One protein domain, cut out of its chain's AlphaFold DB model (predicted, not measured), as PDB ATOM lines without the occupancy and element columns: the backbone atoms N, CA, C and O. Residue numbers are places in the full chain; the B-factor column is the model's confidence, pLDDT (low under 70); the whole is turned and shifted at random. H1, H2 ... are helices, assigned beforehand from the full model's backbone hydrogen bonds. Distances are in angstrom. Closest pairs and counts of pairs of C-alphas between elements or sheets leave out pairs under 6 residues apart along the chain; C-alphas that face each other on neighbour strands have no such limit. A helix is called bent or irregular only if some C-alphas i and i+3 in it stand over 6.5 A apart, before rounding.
ATOM      1  N   GLU A 553     173.329 198.106 172.163       75.94
ATOM      2  CA  GLU A 553     173.513 199.511 172.480       75.94
ATOM      3  C   GLU A 553     175.005 199.852 172.613       75.94
ATOM      4  O   GLU A 553     175.458 200.822 172.009       75.94
ATOM      5  N   GLU A 554     175.788 199.023 173.313       73.75
ATOM      6  CA  GLU A 554     177.244 199.201 173.451       73.75
ATOM      7  C   GLU A 554     177.979 199.043 172.126       73.75
ATOM      8  O   GLU A 554     178.820 199.870 171.778       73.75
ATOM      9  N   SER A 555     177.655 197.987 171.377       80.31
ATOM     10  CA  SER A 555     178.307 197.678 170.105       80.31
ATOM     11  C   SER A 555     178.124 198.817 169.102       80.31
ATOM     12  O   SER A 555     179.081 199.234 168.450       80.31
ATOM     13  N   LEU A 556     176.900 199.345 169.005       81.94
ATOM     14  CA  LEU A 556     176.568 200.463 168.123       81.94
ATOM     15  C   LEU A 556     177.181 201.779 168.594       81.94
ATOM     16  O   LEU A 556     177.604 202.577 167.758       81.94
ATOM     17  N   PHE A 557     177.241 202.001 169.907       81.50
ATOM     18  CA  PHE A 557     177.889 203.178 170.471       81.50
ATOM     19  C   PHE A 557     179.394 203.200 170.162       81.50
ATOM     20  O   PHE A 557     179.896 204.187 169.625       81.50
ATOM     21  N   LEU A 558     180.108 202.102 170.438       80.69
ATOM     22  CA  LEU A 558     181.544 201.994 170.161       80.69
ATOM     23  C   LEU A 558     181.840 202.161 168.669       80.69
ATOM     24  O   LEU A 558     182.788 202.851 168.299       80.69
ATOM     25  N   LEU A 559     181.008 201.572 167.805       84.12
ATOM     26  CA  LEU A 559     181.120 201.761 166.363       84.12
ATOM     27  C   LEU A 559     180.926 203.233 165.969       84.12
ATOM     28  O   LEU A 559     181.680 203.750 165.152       84.12
ATOM     29  N   GLU A 560     179.942 203.927 166.545       84.25
ATOM     30  CA  GLU A 560     179.695 205.343 166.256       84.25
ATOM     31  C   GLU A 560     180.868 206.242 166.657       84.25
ATOM     32  O   GLU A 560     181.285 207.083 165.856       84.25
ATOM     33  N   GLU A 561     181.422 206.061 167.854       82.44
ATOM     34  CA  GLU A 561     182.572 206.853 168.297       82.44
ATOM     35  C   GLU A 561     183.833 206.538 167.484       82.44
ATOM     36  O   GLU A 561     184.579 207.461 167.149       82.44
ATOM     37  N   LEU A 562     184.040 205.282 167.064       84.19
ATOM     38  CA  LEU A 562     185.114 204.932 166.131       84.19
ATOM     39  C   LEU A 562     184.949 205.693 164.812       84.19
ATOM     40  O   LEU A 562     185.881 206.335 164.333       84.19
ATOM     41  N   MET A 563     183.749 205.650 164.232       85.12
ATOM     42  CA  MET A 563     183.459 206.327 162.968       85.12
ATOM     43  C   MET A 563     183.659 207.835 163.083       85.12
ATOM     44  O   MET A 563     184.205 208.448 162.171       85.12
ATOM     45  N   LYS A 564     183.267 208.435 164.206       85.25
ATOM     46  CA  LYS A 564     183.490 209.852 164.492       85.25
ATOM     47  C   LYS A 564     184.976 210.186 164.620       85.25
ATOM     48  O   LYS A 564     185.427 211.138 163.985       85.25
ATOM     49  N   LYS A 565     185.753 209.387 165.365       83.81
ATOM     50  CA  LYS A 565     187.211 209.559 165.513       83.81
ATOM     51  C   LYS A 565     187.934 209.490 164.166       83.81
ATOM     52  O   LYS A 565     188.899 210.216 163.959       83.81
ATOM     53  N   LEU A 566     187.438 208.662 163.249       84.44
ATOM     54  CA  LEU A 566     187.986 208.491 161.901       84.44
ATOM     55  C   LEU A 566     187.385 209.450 160.850       84.44
ATOM     56  O   LEU A 566     187.715 209.340 159.673       84.44
ATOM     57  N   GLY A 567     186.490 210.373 161.228       85.69
ATOM     58  CA  GLY A 567     185.857 211.313 160.288       85.69
ATOM     59  C   GLY A 567     184.857 210.672 159.308       85.69
ATOM     60  O   GLY A 567     184.525 211.254 158.276       85.69
ATOM     61  N   LEU A 568     184.343 209.482 159.621       84.88
ATOM     62  CA  LEU A 568     183.444 208.669 158.791       84.88
ATOM     63  C   LEU A 568     181.958 208.869 159.130       84.88
ATOM     64  O   LEU A 568     181.131 207.979 158.930       84.88
ATOM     65  N   GLU A 569     181.573 210.050 159.612       80.88
ATOM     66  CA  GLU A 569     180.203 210.327 160.071       80.88
ATOM     67  C   GLU A 569     179.127 210.137 158.983       80.88
ATOM     68  O   GLU A 569     177.966 209.862 159.291       80.88
ATOM     69  N   LYS A 570     179.499 210.228 157.699       78.12
ATOM     70  CA  LYS A 570     178.596 209.992 156.555       78.12
ATOM     71  C   LYS A 570     178.162 208.525 156.419       78.12
ATOM     72  O   LYS A 570     177.149 208.234 155.783       78.12
ATOM     73  N   ALA A 571     178.878 207.596 157.050       77.12
ATOM     74  CA  ALA A 571     178.585 206.169 157.006       77.12
ATOM     75  C   ALA A 571     177.596 205.703 158.103       77.12
ATOM     76  O   ALA A 571     177.383 204.508 158.278       77.12
ATOM     77  N   LYS A 572     176.907 206.621 158.807       76.81
ATOM     78  CA  LYS A 572     175.873 206.300 159.822       76.81
ATOM     79  C   LYS A 572     174.767 205.354 159.331       76.81
ATOM     80  O   LYS A 572     174.185 204.638 160.142       76.81
ATOM     81  N   HIS A 573     174.501 205.326 158.024       79.94
ATOM     82  CA  HIS A 573     173.544 204.410 157.399       79.94
ATOM     83  C   HIS A 573     173.933 202.926 157.537       79.94
ATOM     84  O   HIS A 573     173.076 202.066 157.371       79.94
ATOM     85  N   LEU A 574     175.191 202.621 157.875       80.00
ATOM     86  CA  LEU A 574     175.689 201.258 158.066       80.00
ATOM     87  C   LEU A 574     175.374 200.682 159.456       80.00
ATOM     88  O   LEU A 574     175.409 199.468 159.627       80.00
ATOM     89  N   LYS A 575     175.003 201.508 160.448       79.94
ATOM     90  CA  LYS A 575     174.700 201.048 161.819       79.94
ATOM     91  C   LYS A 575     173.696 199.885 161.897       79.94
ATOM     92  O   LYS A 575     173.960 198.955 162.653       79.94
ATOM     93  N   PRO A 576     172.576 199.874 161.144       84.31
ATOM     94  CA  PRO A 576     171.611 198.773 161.206       84.31
ATOM     95  C   PRO A 576     172.168 197.431 160.714       84.31
ATOM     96  O   PRO A 576     171.596 196.394 161.031       84.31
ATOM     97  N   LEU A 577     173.255 197.457 159.934       82.69
ATOM     98  CA  LEU A 577     173.911 196.276 159.372       82.69
ATOM     99  C   LEU A 577     174.965 195.686 160.319       82.69
ATOM    100  O   LEU A 577     175.471 194.596 160.059       82.69
ATOM    101  N   PHE A 578     175.324 196.396 161.393       84.75
ATOM    102  CA  PHE A 578     176.308 195.908 162.350       84.75
ATOM    103  C   PHE A 578     175.696 194.827 163.257       84.75
ATOM    104  O   PHE A 578     174.542 194.973 163.681       84.75
ATOM    105  N   PRO A 579     176.431 193.748 163.585       84.31
ATOM    106  CA  PRO A 579     175.902 192.682 164.424       84.31
ATOM    107  C   PRO A 579     175.402 193.207 165.780       84.31
ATOM    108  O   PRO A 579     176.077 194.015 166.419       84.31
ATOM    109  N   PRO A 580     174.229 192.745 166.253       76.94
ATOM    110  CA  PRO A 580     173.603 193.286 167.455       76.94
ATOM    111  C   PRO A 580     174.256 192.812 168.755       76.94
ATOM    112  O   PRO A 580     174.007 193.398 169.794       76.94
ATOM    113  N   ILE A 581     175.033 191.731 168.741       81.19
ATOM    114  CA  ILE A 581     175.749 191.241 169.922       81.19
ATOM    115  C   ILE A 581     177.119 190.803 169.443       81.19
ATOM    116  O   ILE A 581     177.226 189.913 168.599       81.19
ATOM    117  N   VAL A 582     178.154 191.432 169.982       81.25
ATOM    118  CA  VAL A 582     179.533 191.197 169.565       81.25
ATOM    119  C   VAL A 582     180.338 190.718 170.771       81.25
ATOM    120  O   VAL A 582     180.388 191.427 171.779       81.25
ATOM    121  N   PRO A 583     180.949 189.519 170.718       84.00
ATOM    122  CA  PRO A 583     181.893 189.088 171.743       84.00
ATOM    123  C   PRO A 583     183.056 190.074 171.840       84.00
ATOM    124  O   PRO A 583     183.591 190.485 170.810       84.00
ATOM    125  N   LEU A 584     183.460 190.423 173.063       78.62
ATOM    126  CA  LEU A 584     184.497 191.429 173.316       78.62
ATOM    127  C   LEU A 584     185.783 191.147 172.523       78.62
ATOM    128  O   LEU A 584     186.269 192.011 171.795       78.62
ATOM    129  N   LEU A 585     186.281 189.911 172.601       78.12
ATOM    130  CA  LEU A 585     187.524 189.481 171.949       78.12
ATOM    131  C   LEU A 585     187.445 189.443 170.416       78.12
ATOM    132  O   LEU A 585     188.470 189.471 169.745       78.12
ATOM    133  N   LEU A 586     186.237 189.382 169.850       84.12
ATOM    134  CA  LEU A 586     186.030 189.351 168.400       84.12
ATOM    135  C   LEU A 586     185.674 190.723 167.829       84.12
ATOM    136  O   LEU A 586     185.544 190.853 166.613       84.12
ATOM    137  N   TRP A 587     185.517 191.749 168.670       83.94
ATOM    138  CA  TRP A 587     185.028 193.051 168.228       83.94
ATOM    139  C   TRP A 587     185.931 193.678 167.167       83.94
ATOM    140  O   TRP A 587     185.435 194.097 166.126       83.94
ATOM    141  N   THR A 588     187.251 193.656 167.370       84.06
ATOM    142  CA  THR A 588     188.219 194.184 166.397       84.06
ATOM    143  C   THR A 588     188.112 193.481 165.043       84.06
ATOM    144  O   THR A 588     188.081 194.149 164.012       84.06
ATOM    145  N   GLU A 589     188.008 192.147 165.028       87.25
ATOM    146  CA  GLU A 589     187.868 191.373 163.786       87.25
ATOM    147  C   GLU A 589     186.536 191.655 163.095       87.25
ATOM    148  O   GLU A 589     186.490 191.826 161.880       87.25
ATOM    149  N   ILE A 590     185.452 191.739 163.868       87.38
ATOM    150  CA  ILE A 590     184.104 191.978 163.354       87.38
ATOM    151  C   ILE A 590     183.995 193.387 162.772       87.38
ATOM    152  O   ILE A 590     183.472 193.546 161.673       87.38
ATOM    153  N   VAL A 591     184.534 194.405 163.449       86.12
ATOM    154  CA  VAL A 591     184.574 195.783 162.943       86.12
ATOM    155  C   VAL A 591     185.461 195.894 161.713       86.12
ATOM    156  O   VAL A 591     185.069 196.543 160.745       86.12
ATOM    157  N   PHE A 592     186.626 195.247 161.709       89.12
ATOM    158  CA  PHE A 592     187.508 195.261 160.548       89.12
ATOM    159  C   PHE A 592     186.870 194.552 159.344       89.12
ATOM    160  O   PHE A 592     186.831 195.117 158.252       89.12
ATOM    161  N   ALA A 593     186.291 193.364 159.534       89.25
ATOM    162  CA  ALA A 593     185.567 192.645 158.485       89.25
ATOM    163  C   ALA A 593     184.374 193.461 157.964       89.25
ATOM    164  O   ALA A 593     184.181 193.575 156.753       89.25
ATOM    165  N   PHE A 594     183.619 194.092 158.866       89.62
ATOM    166  CA  PHE A 594     182.526 194.994 158.525       89.62
ATOM    167  C   PHE A 594     183.006 196.205 157.715       89.62
ATOM    168  O   PHE A 594     182.383 196.565 156.714       89.62
ATOM    169  N   ALA A 595     184.133 196.811 158.091       87.94
ATOM    170  CA  ALA A 595     184.740 197.916 157.358       87.94
ATOM    171  C   ALA A 595     185.144 197.496 155.935       87.94
ATOM    172  O   ALA A 595     184.821 198.200 154.977       87.94
ATOM    173  N   GLN A 596     185.768 196.324 155.779       89.88
ATOM    174  CA  GLN A 596     186.153 195.797 154.465       89.88
ATOM    175  C   GLN A 596     184.937 195.488 153.583       89.88
ATOM    176  O   GLN A 596     184.909 195.883 152.418       89.88
ATOM    177  N   GLN A 597     183.897 194.857 154.139       89.44
ATOM    178  CA  GLN A 597     182.654 194.558 153.418       89.44
ATOM    179  C   GLN A 597     181.947 195.823 152.911       89.44
ATOM    180  O   GLN A 597     181.358 195.812 151.831       89.44
ATOM    181  N   ASN A 598     182.053 196.926 153.654       86.62
ATOM    182  CA  ASN A 598     181.421 198.200 153.317       86.62
ATOM    183  C   ASN A 598     182.372 199.199 152.635       86.62
ATOM    184  O   ASN A 598     182.065 200.389 152.566       86.62
ATOM    185  N   LYS A 599     183.509 198.728 152.100       88.56
ATOM    186  CA  LYS A 599     184.484 199.531 151.335       88.56
ATOM    187  C   LYS A 599     185.081 200.713 152.111       88.56
ATOM    188  O   LYS A 599     185.496 201.710 151.520       88.56
ATOM    189  N   LEU A 600     185.178 200.601 153.435       84.75
ATOM    190  CA  LEU A 600     185.881 201.553 154.300       84.75
ATOM    191  C   LEU A 600     187.383 201.216 154.333       84.75
ATOM    192  O   LEU A 600     187.948 200.919 155.383       84.75
ATOM    193  N   HIS A 601     188.029 201.223 153.163       79.44
ATOM    194  CA  HIS A 601     189.405 200.731 152.984       79.44
ATOM    195  C   HIS A 601     190.476 201.535 153.741       79.44
ATOM    196  O   HIS A 601     191.605 201.073 153.859       79.44
ATOM    197  N   SER A 602     190.131 202.714 154.265       81.44
ATOM    198  CA  SER A 602     191.021 203.530 155.093       81.44
ATOM    199  C   SER A 602     191.171 203.017 156.526       81.44
ATOM    200  O   SER A 602     192.048 203.501 157.225       81.44
ATOM    201  N   ILE A 603     190.323 202.083 156.979       85.50
ATOM    202  CA  ILE A 603     190.374 201.561 158.348       85.50
ATOM    203  C   ILE A 603     191.335 200.377 158.413       85.50
ATOM    204  O   ILE A 603     191.094 199.326 157.813       85.50
ATOM    205  N   THR A 604     192.393 200.510 159.204       88.06
ATOM    206  CA  THR A 604     193.308 199.414 159.518       88.06
ATOM    207  C   THR A 604     192.874 198.667 160.778       88.06
ATOM    208  O   THR A 604     192.280 199.221 161.703       88.06
ATOM    209  N   LYS A 605     193.231 197.384 160.858       84.81
ATOM    210  CA  LYS A 605     193.008 196.565 162.060       84.81
ATOM    211  C   LYS A 605     193.690 197.156 163.304       84.81
ATOM    212  O   LYS A 605     193.148 197.063 164.403       84.81
ATOM    213  N   LEU A 606     194.847 197.799 163.121       80.06
ATOM    214  CA  LEU A 606     195.599 198.456 164.190       80.06
ATOM    215  C   LEU A 606     194.859 199.679 164.752       80.06
ATOM    216  O   LEU A 606     194.819 199.853 165.965       80.06
ATOM    217  N   GLU A 607     194.233 200.498 163.903       82.06
ATOM    218  CA  GLU A 607     193.434 201.649 164.349       82.06
ATOM    219  C   GLU A 607     192.193 201.219 165.128       82.06
ATOM    220  O   GLU A 607     191.871 201.826 166.147       82.06
ATOM    221  N   VAL A 608     191.522 200.147 164.692       82.06
ATOM    222  CA  VAL A 608     190.373 199.571 165.409       82.06
ATOM    223  C   VAL A 608     190.806 199.041 166.777       82.06
ATOM    224  O   VAL A 608     190.160 199.343 167.778       82.06
ATOM    225  N   ALA A 609     191.920 198.304 166.836       75.38
ATOM    226  CA  ALA A 609     192.473 197.798 168.091       75.38
ATOM    227  C   ALA A 609     192.899 198.940 169.031       75.38
ATOM    228  O   ALA A 609     192.571 198.917 170.213       75.38
ATOM    229  N   SER A 610     193.570 199.969 168.503       71.62
ATOM    230  CA  SER A 610     193.985 201.166 169.247       71.62
ATOM    231  C   SER A 610     192.788 201.977 169.756       71.62
ATOM    232  O   SER A 610     192.769 202.447 170.897       71.62
ATOM    233  N   PHE A 611     191.730 202.099 168.950       79.56
ATOM    234  CA  PHE A 611     190.476 202.705 169.385       79.56
ATOM    235  C   PHE A 611     189.826 201.902 170.506       79.56
ATOM    236  O   PHE A 611     189.495 202.480 171.535       79.56
ATOM    237  N   LEU A 612     189.671 200.587 170.340       73.56
ATOM    238  CA  LEU A 612     189.052 199.743 171.358       73.56
ATOM    239  C   LEU A 612     189.850 199.790 172.669       73.56
ATOM    240  O   LEU A 612     189.259 199.950 173.733       73.56
ATOM    241  N   LYS A 613     191.187 199.766 172.577       65.75
ATOM    242  CA  LYS A 613     192.113 199.939 173.704       65.75
ATOM    243  C   LYS A 613     191.914 201.260 174.443       65.75
ATOM    244  O   LYS A 613     191.938 201.271 175.663       65.75
ATOM    245  N   SER A 614     191.683 202.351 173.713       60.19
ATOM    246  CA  SER A 614     191.427 203.676 174.302       60.19
ATOM    247  C   SER A 614     189.972 203.908 174.733       60.19
ATOM    248  O   SER A 614     189.700 204.884 175.422       60.19
ATOM    249  N   SER A 615     189.033 203.046 174.325       61.22
ATOM    250  CA  SER A 615     187.587 203.254 174.529       61.22
ATOM    251  C   SER A 615     186.954 202.306 175.543       61.22
ATOM    252  O   SER A 615     185.872 202.598 176.052       61.22
ATOM    253  N   LEU A 616     187.585 201.167 175.834       61.72
ATOM    254  CA  LEU A 616     187.148 200.292 176.914       61.72
ATOM    255  C   LEU A 616     187.743 200.751 178.243       61.72
ATOM    256  O   LEU A 616     188.907 201.146 178.276       61.72
ATOM    257  N   PRO A 617     186.985 200.661 179.350       50.53
ATOM    258  CA  PRO A 617     187.504 200.911 180.683       50.53
ATOM    259  C   PRO A 617     188.410 199.745 181.096       50.53
ATOM    260  O   PRO A 617     188.046 198.885 181.889       50.53
ATOM    261  N   LEU A 618     189.612 199.731 180.536       43.31
ATOM    262  CA  LEU A 618     190.819 199.316 181.237       43.31
ATOM    263  C   LEU A 618     191.605 200.614 181.530       43.31
ATOM    264  O   LEU A 618     192.701 200.847 181.043       43.31
ATOM    265  N   PHE A 619     190.873 201.487 182.233       50.16
ATOM    266  CA  PHE A 619     191.166 202.728 182.960       50.16
ATOM    267  C   PHE A 619     192.419 203.553 182.599       50.16
ATOM    268  O   PHE A 619     193.437 203.465 183.275       50.16
ATOM    269  N   ASP A 620     192.279 204.506 181.667       39.59
ATOM    270  CA  ASP A 620     193.155 205.688 181.591       39.59
ATOM    271  C   ASP A 620     192.472 206.905 182.255       39.59
ATOM    272  O   ASP A 620     191.519 207.469 181.716       39.59
ATOM    273  N   ILE A 621     192.914 207.287 183.463       44.75
ATOM    274  CA  ILE A 621     192.347 208.414 184.238       44.75
ATOM    275  C   ILE A 621     193.127 209.732 184.019       44.75
ATOM    276  O   ILE A 621     192.601 210.805 184.325       44.75
ATOM    277  N   GLU A 622     194.358 209.710 183.492       41.44
ATOM    278  CA  GLU A 622     195.226 210.903 183.548       41.44
ATOM    279  C   GLU A 622     195.013 211.870 182.385       41.44
ATOM    280  O   GLU A 622     195.010 213.083 182.605       41.44
ATOM    281  N   LYS A 633     178.060 210.267 180.068       36.44
ATOM    282  CA  LYS A 633     176.780 210.070 179.377       36.44
ATOM    283  C   LYS A 633     176.908 209.137 178.174       36.44
ATOM    284  O   LYS A 633     175.965 209.031 177.399       36.44
ATOM    285  N   PHE A 634     178.068 208.516 177.979       40.09
ATOM    286  CA  PHE A 634     178.423 208.011 176.661       40.09
ATOM    287  C   PHE A 634     178.153 206.518 176.436       40.09
ATOM    288  O   PHE A 634     177.777 206.191 175.326       40.09
ATOM    289  N   LEU A 635     178.144 205.625 177.434       37.31
ATOM    290  CA  LEU A 635     177.548 204.292 177.217       37.31
ATOM    291  C   LEU A 635     176.110 204.267 177.756       37.31
ATOM    292  O   LEU A 635     175.900 204.555 178.940       37.31
ATOM    293  N   PRO A 636     175.102 203.921 176.932       34.00
ATOM    294  CA  PRO A 636     173.744 203.734 177.411       34.00
ATOM    295  C   PRO A 636     173.725 202.523 178.352       34.00
ATOM    296  O   PRO A 636     173.706 201.378 177.919       34.00
ATOM    297  N   SER A 637     173.711 202.768 179.663       46.91
ATOM    298  CA  SER A 637     173.259 201.806 180.680       46.91
ATOM    299  C   SER A 637     173.943 200.429 180.718       46.91
ATOM    300  O   SER A 637     173.237 199.422 180.702       46.91
ATOM    301  N   THR A 638     175.273 200.325 180.838       42.31
ATOM    302  CA  THR A 638     175.912 198.994 180.844       42.31
ATOM    303  C   THR A 638     176.831 198.687 182.021       42.31
ATOM    304  O   THR A 638     177.331 199.564 182.728       42.31
TER     305      THR A 638
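Overview. This is residues 553 to 622 and 633 to 638 of the 749 residues of an uncharacterized protein of Candidatus Aerophobetes bacterium (UniProt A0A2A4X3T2). What does the model look like? The longest helix, H3, crosses H4, and this crossed pair packs through H4 on H1, which folds back on itself with H2 as a helical hairpin. Past H4 a tail sticks out with residues 617 to 622. What is it made of? The printed part has 76 residues with four named helices, H1, H2, H3 and H4 in chain order, and no named strand, an all-helix domain. It is compact, with a radius of gyration of the C-alphas of 12.0 A and spans of 35 by 24 by 23 A.

Along the chain. Where is the longest helix? H3, residues 584 to 597, is 20.2 A from first to last C-alpha and begins with C-alpha 584 at (184.497, 191.429, 173.316). It is irregular, with C-alphas 585 and 588 7.3 A apart. Where are the others? H4, residues 605 to 615, is 15.2 A long and ends with C-alpha 615 at (187.587, 203.254, 174.529). H1, residues 553 to 565, is 18.4 A long and begins with C-alpha 553 at (173.513, 199.511, 172.480). H2, residues 569 to 577, is 15.4 A long and irregular, with C-alphas 570 and 573 7.6 A apart.

Arrangement. What does H3 touch? With residues 588 to 592 alone it touches H4, opposite ways at a steep tilt of 46 degrees; the closest C-alphas, of Thr 588 and Ala 609, are 5.8 A apart. H3 and H1 are close but not clearly touching, with the closest C-alphas, of Leu 559 and Val 591, 7.7 A apart. What does H1 touch? With residues 558 to 562 alone it touches H4 at a steep tilt of 67 degrees, the closest C-alphas, of Leu 562 and Phe 611, being 6.7 A apart. H1 and H2 form a helical hairpin and touch at a shallow tilt of 24 degrees, opposite ways, with the closest C-alphas, of Met 563 and Glu 569, 5.9 A apart. H2 is apart from H3 and from H4. How are the helix backbones formed? Every O i to N i+4 pair is within hydrogen-bond range in H1 and H4, and 8 of 10 are in H3. In H2 it is 0 of 5, beside 4 of 6 O i to N i+3 pairs.

Size, cuts and confidence. How large is it? The two C-alphas farthest apart, of Gln 597 and Glu 622, are 36.5 A apart. Is the chain cut, and are links long? Residues 623 to 632 are not printed, and C-alphas 622 and 633 are 18.9 A apart across the cut. The link from H1 to H2 is tight, and those from H2 to H3 and from H3 to H4 are short. Where is confidence low? Residues 613 to 622 and 633 to 638 are under 70, while the mean pLDDT of the printed part is 75.2.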